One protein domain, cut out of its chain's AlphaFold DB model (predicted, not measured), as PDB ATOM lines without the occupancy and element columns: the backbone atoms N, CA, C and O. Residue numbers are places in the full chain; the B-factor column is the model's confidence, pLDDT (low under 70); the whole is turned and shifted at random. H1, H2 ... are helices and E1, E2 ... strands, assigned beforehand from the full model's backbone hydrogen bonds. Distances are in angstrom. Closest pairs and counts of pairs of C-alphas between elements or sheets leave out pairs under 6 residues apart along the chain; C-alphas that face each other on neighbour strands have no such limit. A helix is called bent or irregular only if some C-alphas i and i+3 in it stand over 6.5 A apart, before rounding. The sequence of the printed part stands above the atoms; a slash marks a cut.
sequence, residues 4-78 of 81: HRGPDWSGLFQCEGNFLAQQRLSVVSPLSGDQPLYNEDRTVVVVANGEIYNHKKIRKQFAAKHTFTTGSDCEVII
ATOM      1  N   HIS A   4      11.356  34.956 -33.679       95.50
ATOM      2  CA  HIS A   4      11.143  36.381 -33.411       95.50
ATOM      3  C   HIS A   4       9.692  36.728 -33.026       95.50
ATOM      4  O   HIS A   4       9.475  37.748 -32.387       95.50
ATOM      5  N   ARG A   5       8.700  35.903 -33.402       94.56
ATOM      6  CA  ARG A   5       7.287  36.104 -33.028       94.56
ATOM      7  C   ARG A   5       6.931  35.523 -31.664       94.56
ATOM      8  O   ARG A   5       5.861  35.821 -31.147       94.56
ATOM      9  N   GLY A   6       7.790  34.667 -31.126       95.19
ATOM     10  CA  GLY A   6       7.571  33.967 -29.874       95.19
ATOM     11  C   GLY A   6       8.901  33.551 -29.263       95.19
ATOM     12  O   GLY A   6       9.288  32.389 -29.398       95.19
ATOM     13  N   PRO A   7       9.641  34.513 -28.689       94.12
ATOM     14  CA  PRO A   7      11.006  34.293 -28.234       94.12
ATOM     15  C   PRO A   7      11.090  33.518 -26.914       94.12
ATOM     16  O   PRO A   7      12.162  32.989 -26.617       94.12
ATOM     17  N   ASP A   8       9.995  33.436 -26.155       93.94
ATOM     18  CA  ASP A   8      10.005  32.959 -24.770       93.94
ATOM     19  C   ASP A   8      10.072  31.434 -24.686       93.94
ATOM     20  O   ASP A   8      10.746  30.888 -23.815       93.94
ATOM     21  N   TRP A   9       9.386  30.732 -25.596       93.75
ATOM     22  CA  TRP A   9       9.313  29.272 -25.564       93.75
ATOM     23  C   TRP A   9       9.000  28.651 -26.937       93.75
ATOM     24  O   TRP A   9       8.546  29.328 -27.862       93.75
ATOM     25  N   SER A  10       9.279  27.354 -27.103       95.00
ATOM     26  CA  SER A  10       9.056  26.598 -28.344       95.00
ATOM     27  C   SER A  10       8.447  25.227 -28.070       95.00
ATOM     28  O   SER A  10       9.011  24.460 -27.295       95.00
ATOM     29  N   GLY A  11       7.357  24.904 -28.771       95.19
ATOM     30  CA  GLY A  11       6.631  23.641 -28.627       95.19
ATOM     31  C   GLY A  11       6.528  22.848 -29.914       95.19
ATOM     32  O   GLY A  11       6.475  23.426 -31.002       95.19
ATOM     33  N   LEU A  12       6.461  21.525 -29.777       96.19
ATOM     34  CA  LEU A  12       6.253  20.590 -30.875       96.19
ATOM     35  C   LEU A  12       5.337  19.452 -30.417       96.19
ATOM     36  O   LEU A  12       5.585  18.828 -29.388       96.19
ATOM     37  N   PHE A  13       4.316  19.164 -31.212       97.19
ATOM     38  CA  PHE A  13       3.567  17.915 -31.173       97.19
ATOM     39  C   PHE A  13       3.801  17.153 -32.475       97.19
ATOM     40  O   PHE A  13       3.883  17.761 -33.545       97.19
ATOM     41  N   GLN A  14       3.898  15.829 -32.370       96.94
ATOM     42  CA  GLN A  14       4.103  14.922 -33.491       96.94
ATOM     43  C   GLN A  14       3.183  13.706 -33.345       96.94
ATOM     44  O   GLN A  14       3.152  13.086 -32.284       96.94
ATOM     45  N   CYS A  15       2.483  13.340 -34.420       95.06
ATOM     46  CA  CYS A  15       1.672  12.125 -34.488       95.06
ATOM     47  C   CYS A  15       1.629  11.595 -35.927       95.06
ATOM     48  O   CYS A  15       1.252  12.330 -36.836       95.06
ATOM     49  N   GLU A  16       2.045  10.342 -36.139       94.31
ATOM     50  CA  GLU A  16       1.967   9.642 -37.439       94.31
ATOM     51  C   GLU A  16       2.511  10.446 -38.641       94.31
ATOM     52  O   GLU A  16       1.946  10.454 -39.728       94.31
ATOM     53  N   GLY A  17       3.620  11.167 -38.447       95.44
ATOM     54  CA  GLY A  17       4.234  11.999 -39.495       95.44
ATOM     55  C   GLY A  17       3.614  13.392 -39.663       95.44
ATOM     56  O   GLY A  17       4.109  14.182 -40.464       95.44
ATOM     57  N   ASN A  18       2.592  13.729 -38.877       96.12
ATOM     58  CA  ASN A  18       2.026  15.070 -38.771       96.12
ATOM     59  C   ASN A  18       2.687  15.841 -37.629       96.12
ATOM     60  O   ASN A  18       3.046  15.259 -36.602       96.12
ATOM     61  N   PHE A  19       2.813  17.160 -37.793       96.88
ATOM     62  CA  PHE A  19       3.492  18.029 -36.837       96.88
ATOM     63  C   PHE A  19       2.706  19.314 -36.585       96.88
ATOM     64  O   PHE A  19       2.255  19.969 -37.523       96.88
ATOM     65  N   LEU A  20       2.629  19.719 -35.318       97.00
ATOM     66  CA  LEU A  20       2.192  21.051 -34.905       97.00
ATOM     67  C   LEU A  20       3.328  21.710 -34.126       97.00
ATOM     68  O   LEU A  20       3.785  21.167 -33.124       97.00
ATOM     69  N   ALA A  21       3.789  22.874 -34.579       95.88
ATOM     70  CA  ALA A  21       4.895  23.597 -33.959       95.88
ATOM     71  C   ALA A  21       4.468  25.003 -33.537       95.88
ATOM     72  O   ALA A  21       3.728  25.680 -34.254       95.88
ATOM     73  N   GLN A  22       4.975  25.461 -32.395       96.19
ATOM     74  CA  GLN A  22       4.611  26.740 -31.802       96.19
ATOM     75  C   GLN A  22       5.858  27.525 -31.371       96.19
ATOM     76  O   GLN A  22       6.877  26.953 -30.974       96.19
ATOM     77  N   GLN A  23       5.787  28.850 -31.510       95.81
ATOM     78  CA  GLN A  23       6.729  29.804 -30.922       95.81
ATOM     79  C   GLN A  23       5.916  30.753 -30.041       95.81
ATOM     80  O   GLN A  23       4.997  31.405 -30.548       95.81
ATOM     81  N   ARG A  24       6.223  30.817 -28.742       93.69
ATOM     82  CA  ARG A  24       5.395  31.511 -27.749       93.69
ATOM     83  C   ARG A  24       5.959  32.871 -27.393       93.69
ATOM     84  O   ARG A  24       7.113  32.982 -26.991       93.69
ATOM     85  N   LEU A  25       5.115  33.889 -27.523       93.19
ATOM     86  CA  LEU A  25       5.239  35.139 -26.786       93.19
ATOM     87  C   LEU A  25       4.241  35.054 -25.629       93.19
ATOM     88  O   LEU A  25       3.036  34.918 -25.852       93.19
ATOM     89  N   SER A  26       4.738  35.052 -24.404       88.88
ATOM     90  CA  SER A  26       3.964  34.798 -23.194       88.88
ATOM     91  C   SER A  26       3.259  36.068 -22.721       88.88
ATOM     92  O   SER A  26       3.801  36.828 -21.925       88.88
ATOM     93  N   VAL A  27       2.030  36.287 -23.201       84.06
ATOM     94  CA  VAL A  27       1.192  37.442 -22.816       84.06
ATOM     95  C   VAL A  27       0.228  37.079 -21.682       84.06
ATOM     96  O   VAL A  27       0.262  37.679 -20.609       84.06
ATOM     97  N   VAL A  28      -0.604  36.052 -21.883       82.94
ATOM     98  CA  VAL A  28      -1.552  35.542 -20.881       82.94
ATOM     99  C   VAL A  28      -1.046  34.224 -20.303       82.94
ATOM    100  O   VAL A  28      -0.589  33.340 -21.028       82.94
ATOM    101  N   SER A  29      -1.148  34.087 -18.977       82.31
ATOM    102  CA  SER A  29      -0.731  32.898 -18.222       82.31
ATOM    103  C   SER A  29       0.704  32.431 -18.547       82.31
ATOM    104  O   SER A  29       0.910  31.328 -19.059       82.31
ATOM    105  N   PRO A  30       1.739  33.243 -18.257       81.12
ATOM    106  CA  PRO A  30       3.118  32.923 -18.639       81.12
ATOM    107  C   PRO A  30       3.616  31.580 -18.089       81.12
ATOM    108  O   PRO A  30       4.329  30.879 -18.793       81.12
ATOM    109  N   LEU A  31       3.180  31.197 -16.883       85.94
ATOM    110  CA  LEU A  31       3.656  30.003 -16.174       85.94
ATOM    111  C   LEU A  31       2.943  28.690 -16.540       85.94
ATOM    112  O   LEU A  31       3.442  27.633 -16.173       85.94
ATOM    113  N   SER A  32       1.775  28.729 -17.190       87.25
ATOM    114  CA  SER A  32       1.017  27.500 -17.488       87.25
ATOM    115  C   SER A  32       0.393  27.437 -18.878       87.25
ATOM    116  O   SER A  32      -0.191  26.419 -19.220       87.25
ATOM    117  N   GLY A  33       0.519  28.482 -19.698       86.94
ATOM    118  CA  GLY A  33      -0.064  28.538 -21.043       86.94
ATOM    119  C   GLY A  33       0.843  28.062 -22.180       86.94
ATOM    120  O   GLY A  33       0.623  28.486 -23.319       86.94
ATOM    121  N   ASP A  34       1.877  27.267 -21.892       93.19
ATOM    122  CA  ASP A  34       2.733  26.688 -22.932       93.19
ATOM    123  C   ASP A  34       1.918  25.771 -23.849       93.19
ATOM    124  O   ASP A  34       1.018  25.061 -23.406       93.19
ATOM    125  N   GLN A  35       2.208  25.826 -25.149       95.06
ATOM    126  CA  GLN A  35       1.433  25.138 -26.180       95.06
ATOM    127  C   GLN A  35       2.313  24.142 -26.934       95.06
ATOM    128  O   GLN A  35       3.400  24.528 -27.349       95.06
ATOM    129  N   PRO A  36       1.858  22.923 -27.249       96.94
ATOM    130  CA  PRO A  36       0.453  22.626 -27.531       96.94
ATOM    131  C   PRO A  36      -0.402  22.392 -26.285       96.94
ATOM    132  O   PRO A  36       0.086  21.885 -25.280       96.94
ATOM    133  N   LEU A  37      -1.671  22.788 -26.364       96.56
ATOM    134  CA  LEU A  37      -2.678  22.539 -25.333       96.56
ATOM    135  C   LEU A  37      -3.397  21.230 -25.657       96.56
ATOM    136  O   LEU A  37      -3.612  20.926 -26.832       96.56
ATOM    137  N   TYR A  38      -3.782  20.481 -24.630       96.88
ATOM    138  CA  TYR A  38      -4.388  19.160 -24.778       96.88
ATOM    139  C   TYR A  38      -5.674  19.067 -23.972       96.88
ATOM    140  O   TYR A  38      -5.768  19.649 -22.891       96.88
ATOM    141  N   ASN A  39      -6.634  18.296 -24.478       96.62
ATOM    142  CA  ASN A  39      -7.724  17.811 -23.641       96.62
ATOM    143  C   ASN A  39      -7.238  16.688 -22.701       96.62
ATOM    144  O   ASN A  39      -6.078  16.273 -22.726       96.62
ATOM    145  N   GLU A  40      -8.140  16.200 -21.858       96.31
ATOM    146  CA  GLU A  40      -7.861  15.295 -20.744       96.31
ATOM    147  C   GLU A  40      -7.228  13.972 -21.182       96.31
ATOM    148  O   GLU A  40      -6.290  13.492 -20.547       96.31
ATOM    149  N   ASP A  41      -7.717  13.397 -22.278       95.81
ATOM    150  CA  ASP A  41      -7.224  12.138 -22.842       95.81
ATOM    151  C   ASP A  41      -6.217  12.342 -23.987       95.81
ATOM    152  O   ASP A  41      -5.753  11.373 -24.588       95.81
ATOM    153  N   ARG A  42      -5.835  13.598 -24.257       95.06
ATOM    154  CA  ARG A  42      -4.892  14.016 -25.308       95.06
ATOM    155  C   ARG A  42      -5.288  13.600 -26.727       95.06
ATOM    156  O   ARG A  42      -4.426  13.540 -27.604       95.06
ATOM    157  N   THR A  43      -6.569  13.350 -26.975       95.25
ATOM    158  CA  THR A  43      -7.092  13.105 -28.327       95.25
ATOM    159  C   THR A  43      -7.271  14.397 -29.130       95.25
ATOM    160  O   THR A  43      -7.262  14.363 -30.359       95.25
ATOM    161  N   VAL A  44      -7.355  15.548 -28.453       95.81
ATOM    162  CA  VAL A  44      -7.417  16.886 -29.056       95.81
ATOM    163  C   VAL A  44      -6.145  17.662 -28.724       95.81
ATOM    164  O   VAL A  44      -5.746  17.756 -27.563       95.81
ATOM    165  N   VAL A  45      -5.534  18.260 -29.753       96.81
ATOM    166  CA  VAL A  45      -4.326  19.091 -29.640       96.81
ATOM    167  C   VAL A  45      -4.574  20.458 -30.265       96.81
ATOM    168  O   VAL A  45      -4.973  20.553 -31.424       96.81
ATOM    169  N   VAL A  46      -4.301  21.525 -29.516       97.06
ATOM    170  CA  VAL A  46      -4.494  22.912 -29.958       97.06
ATOM    171  C   VAL A  46      -3.170  23.671 -29.962       97.06
ATOM    172  O   VAL A  46      -2.440  23.708 -28.971       97.06
ATOM    173  N   VAL A  47      -2.896  24.343 -31.083       96.81
ATOM    174  CA  VAL A  47      -1.883  25.399 -31.214       96.81
ATOM    175  C   VAL A  47      -2.572  26.642 -31.768       96.81
ATOM    176  O   VAL A  47      -3.281  26.566 -32.768       96.81
ATOM    177  N   ALA A  48      -2.362  27.789 -31.130       96.00
ATOM    178  CA  ALA A  48      -3.005  29.050 -31.467       96.00
ATOM    179  C   ALA A  48      -2.042  30.240 -31.321       96.00
ATOM    180  O   ALA A  48      -1.201  30.296 -30.420       96.00
ATOM    181  N   ASN A  49      -2.199  31.221 -32.209       95.88
ATOM    182  CA  ASN A  49      -1.551  32.528 -32.139       95.88
ATOM    183  C   ASN A  49      -2.648  33.600 -32.124       95.88
ATOM    184  O   ASN A  49      -3.255  33.858 -33.160       95.88
ATOM    185  N   GLY A  50      -2.929  34.182 -30.960       94.62
ATOM    186  CA  GLY A  50      -3.990  35.173 -30.798       94.62
ATOM    187  C   GLY A  50      -4.441  35.307 -29.348       94.62
ATOM    188  O   GLY A  50      -3.805  34.756 -28.452       94.62
ATOM    189  N   GLU A  51      -5.539  36.038 -29.158       97.19
ATOM    190  CA  GLU A  51      -6.164  36.287 -27.859       97.19
ATOM    191  C   GLU A  51      -7.681  36.062 -27.943       97.19
ATOM    192  O   GLU A  51      -8.359  36.613 -28.815       97.19
ATOM    193  N   ILE A  52      -8.239  35.280 -27.018       97.31
ATOM    194  CA  ILE A  52      -9.681  35.037 -26.895       97.31
ATOM    195  C   ILE A  52     -10.239  35.881 -25.746       97.31
ATOM    196  O   ILE A  52     -10.319  35.457 -24.592       97.31
ATOM    197  N   TYR A  53     -10.681  37.098 -26.059       97.31
ATOM    198  CA  TYR A  53     -11.096  38.088 -25.054       97.31
ATOM    199  C   TYR A  53     -12.230  37.626 -24.130       97.31
ATOM    200  O   TYR A  53     -12.272  37.973 -22.948       97.31
ATOM    201  N   ASN A  54     -13.151  36.807 -24.635       97.56
ATOM    202  CA  ASN A  54     -14.276  36.280 -23.866       97.56
ATOM    203  C   ASN A  54     -13.986  34.912 -23.208       97.56
ATOM    204  O   ASN A  54     -14.925  34.285 -22.707       97.56
ATOM    205  N   HIS A  55     -12.722  34.462 -23.136       97.69
ATOM    206  CA  HIS A  55     -12.358  33.133 -22.619       97.69
ATOM    207  C   HIS A  55     -12.903  32.858 -21.210       97.69
ATOM    208  O   HIS A  55     -13.355  31.754 -20.928       97.69
ATOM    209  N   LYS A  56     -12.963  33.862 -20.322       97.38
ATOM    210  CA  LYS A  56     -13.531  33.704 -18.968       97.38
ATOM    211  C   LYS A  56     -15.012  33.323 -18.990       97.38
ATOM    212  O   LYS A  56     -15.454  32.548 -18.145       97.38
ATOM    213  N   LYS A  57     -15.785  33.865 -19.939       98.25
ATOM    214  CA  LYS A  57     -17.205  33.523 -20.117       98.25
ATOM    215  C   LYS A  57     -17.343  32.102 -20.660       98.25
ATOM    216  O   LYS A  57     -18.138  31.335 -20.126       98.25
ATOM    217  N   ILE A  58     -16.530  31.744 -21.654       98.12
ATOM    218  CA  ILE A  58     -16.530  30.404 -22.256       98.12
ATOM    219  C   ILE A  58     -16.120  29.347 -21.217       98.12
ATOM    220  O   ILE A  58     -16.818  28.353 -21.055       98.12
ATOM    221  N   ARG A  59     -15.075  29.600 -20.416       97.62
ATOM    222  CA  ARG A  59     -14.651  28.709 -19.318       97.62
ATOM    223  C   ARG A  59     -15.792  28.385 -18.364       97.62
ATOM    224  O   ARG A  59     -16.017  27.222 -18.063       97.62
ATOM    225  N   LYS A  60     -16.553  29.398 -17.937       97.75
ATOM    226  CA  LYS A  60     -17.728  29.194 -17.072       97.75
ATOM    227  C   LYS A  60     -18.805  28.345 -17.749       97.75
ATOM    228  O   LYS A  60     -19.392  27.493 -17.097       97.75
ATOM    229  N   GLN A  61     -19.054  28.568 -19.039       98.12
ATOM    230  CA  GLN A  61     -20.064  27.830 -19.802       98.12
ATOM    231  C   GLN A  61     -19.706  26.344 -19.975       98.12
ATOM    232  O   GLN A  61     -20.602  25.504 -19.998       98.12
ATOM    233  N   PHE A  62     -18.417  26.018 -20.078       97.62
ATOM    234  CA  PHE A  62     -17.941  24.663 -20.374       97.62
ATOM    235  C   PHE A  62     -17.270  23.955 -19.191       97.62
ATOM    236  O   PHE A  62     -16.770  22.847 -19.359       97.62
ATOM    237  N   ALA A  63     -17.315  24.526 -17.983       95.19
ATOM    238  CA  ALA A  63     -16.685  23.953 -16.788       95.19
ATOM    239  C   ALA A  63     -17.181  22.538 -16.426       95.19
ATOM    240  O   ALA A  63     -16.467  21.791 -15.771       95.19
ATOM    241  N   ALA A  64     -18.392  22.162 -16.853       95.62
ATOM    242  CA  ALA A  64     -18.935  20.814 -16.655       95.62
ATOM    243  C   ALA A  64     -18.510  19.805 -17.740       95.62
ATOM    244  O   ALA A  64     -18.738  18.611 -17.577       95.62
ATOM    245  N   LYS A  65     -17.951  20.277 -18.861       94.25
ATOM    246  CA  LYS A  65     -17.569  19.451 -20.018       94.25
ATOM    247  C   LYS A  65     -16.064  19.257 -20.150       94.25
ATOM    248  O   LYS A  65     -15.654  18.280 -20.757       94.25
ATOM    249  N   HIS A  66     -15.272  20.192 -19.633       96.75
ATOM    250  CA  HIS A  66     -13.823  20.167 -19.752       96.75
ATOM    251  C   HIS A  66     -13.162  20.719 -18.491       96.75
ATOM    252  O   HIS A  66     -13.539  21.775 -17.970       96.75
ATOM    253  N   THR A  67     -12.156  19.994 -18.022       96.31
ATOM    254  CA  THR A  67     -11.284  20.366 -16.918       96.31
ATOM    255  C   THR A  67     -10.123  21.167 -17.477       96.31
ATOM    256  O   THR A  67      -9.150  20.621 -17.989       96.31
ATOM    257  N   PHE A  68     -10.217  22.485 -17.341       96.06
ATOM    258  CA  PHE A  68      -9.137  23.374 -17.736       96.06
ATOM    259  C   PHE A  68      -7.909  23.186 -16.837       96.06
ATOM    260  O   PHE A  68      -7.984  23.337 -15.617       96.06
ATOM    261  N   THR A  69      -6.770  22.927 -17.459       94.75
ATOM    262  CA  THR A  69      -5.475  22.673 -16.819       94.75
ATOM    263  C   THR A  69      -4.544  23.884 -16.867       94.75
ATOM    264  O   THR A  69      -3.581  23.953 -16.103       94.75
ATOM    265  N   THR A  70      -4.841  24.876 -17.714       94.94
ATOM    266  CA  THR A  70      -4.025  26.084 -17.882       94.94
ATOM    267  C   THR A  70      -4.818  27.366 -17.621       94.94
ATOM    268  O   THR A  70      -6.051  27.381 -17.563       94.94
ATOM    269  N   GLY A  71      -4.105  28.488 -17.490       93.94
ATOM    270  CA  GLY A  71      -4.712  29.820 -17.530       93.94
ATOM    271  C   GLY A  71      -4.795  30.421 -18.938       93.94
ATOM    272  O   GLY A  71      -5.233  31.565 -19.063       93.94
ATOM    273  N   SER A  72      -4.362  29.697 -19.977       96.12
ATOM    274  CA  SER A  72      -4.327  30.185 -21.359       96.12
ATOM    275  C   SER A  72      -5.734  30.498 -21.853       96.12
ATOM    276  O   SER A  72      -6.650  29.680 -21.761       96.12
ATOM    277  N   ASP A  73      -5.937  31.682 -22.409       97.12
ATOM    278  CA  ASP A  73      -7.192  32.040 -23.060       97.12
ATOM    279  C   ASP A  73      -7.505  31.101 -24.237       97.12
ATOM    280  O   ASP A  73      -8.666  30.756 -24.434       97.12
ATOM    281  N   CYS A  74      -6.477  30.584 -24.916       97.12
ATOM    282  CA  CYS A  74      -6.599  29.662 -26.046       97.12
ATOM    283  C   CYS A  74      -7.064  28.239 -25.671       97.12
ATOM    284  O   CYS A  74      -7.521  27.507 -26.544       97.12
ATOM    285  N   GLU A  75      -7.009  27.828 -24.397       97.69
ATOM    286  CA  GLU A  75      -7.473  26.487 -23.978       97.69
ATOM    287  C   GLU A  75      -8.983  26.311 -24.179       97.69
ATOM    288  O   GLU A  75      -9.472  25.203 -24.362       97.69
ATOM    289  N   VAL A  76      -9.738  27.413 -24.219       97.75
ATOM    290  CA  VAL A  76     -11.191  27.371 -24.443       97.75
ATOM    291  C   VAL A  76     -11.589  26.904 -25.835       97.75
ATOM    292  O   VAL A  76     -12.770  26.669 -26.048       97.75
ATOM    293  N   ILE A  77     -10.638  26.747 -26.757       97.62
ATOM    294  CA  ILE A  77     -10.872  26.114 -28.057       97.62
ATOM    295  C   ILE A  77     -11.215  24.627 -27.877       97.62
ATOM    296  O   ILE A  77     -12.071  24.119 -28.591       97.62
ATOM    297  N   ILE A  78     -10.599  23.945 -26.904       97.69
ATOM    298  CA  ILE A  78     -10.738  22.495 -26.692       97.69
ATOM    299  C   ILE A  78     -12.198  22.053 -26.489       97.69
ATOM    300  O   ILE A  78     -12.640  21.161 -27.198       97.69
TER     301      ILE A  78
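Overview. This is residues 4 to 78 of the 81 residues of a protein of Aegilops tauschii subsp. strangulata (UniProt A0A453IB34). This is mostly loop, with little regular structure: a hairpin of two strands, E1 and E2, makes a wall at one end, two short helices, H1 and H2, lie side by side away from it, and residues 36 to 47 fold back between. The hairpin's tip, residues 14 to 19, sticks out. The 75 printed residues hold E1, E2, H1, H2 in that order, a mixed class with 28 residues in named elements; the whole is compact, radius of gyration of the C-alphas 12.5 A, spanning 33 by 29 by 17 A.

Arrangement. Look first at E1, residues 9 to 15, and E2, residues 18 to 24, an antiparallel hairpin at 169 degrees; N 13 and O 20 are 2.8 A apart, within hydrogen-bond range. H1, residues 55 to 62, and H2, residues 73 to 78, touch, closest at the C-alphas of His 55 and Asp 73, 5.3 A, at a shallow tilt of 30 degrees, the same way. E1 is apart from both helices. In H1 every O i to N i+4 pair is within hydrogen-bond range; in H2 0 of 2 are, beside 2 of 3 O i to N i+3 pairs.

Along the chain. Find C-alpha 9 at (9.313, 29.272, -25.564); E1 runs 20.8 A from there, and E2 20.1 A. H1 measures 10.4 A; H2, 10.8 A, ends at C-alpha 78, (-10.738, 22.495, -26.692), neither bent nor irregular, but only just: C-alphas 73 and 76 are 6.3 A apart.

Size, cuts and confidence. The printed part has no cut; E2 to H1 is a long link of 30 residues, and no printed residue is under 70 in pLDDT.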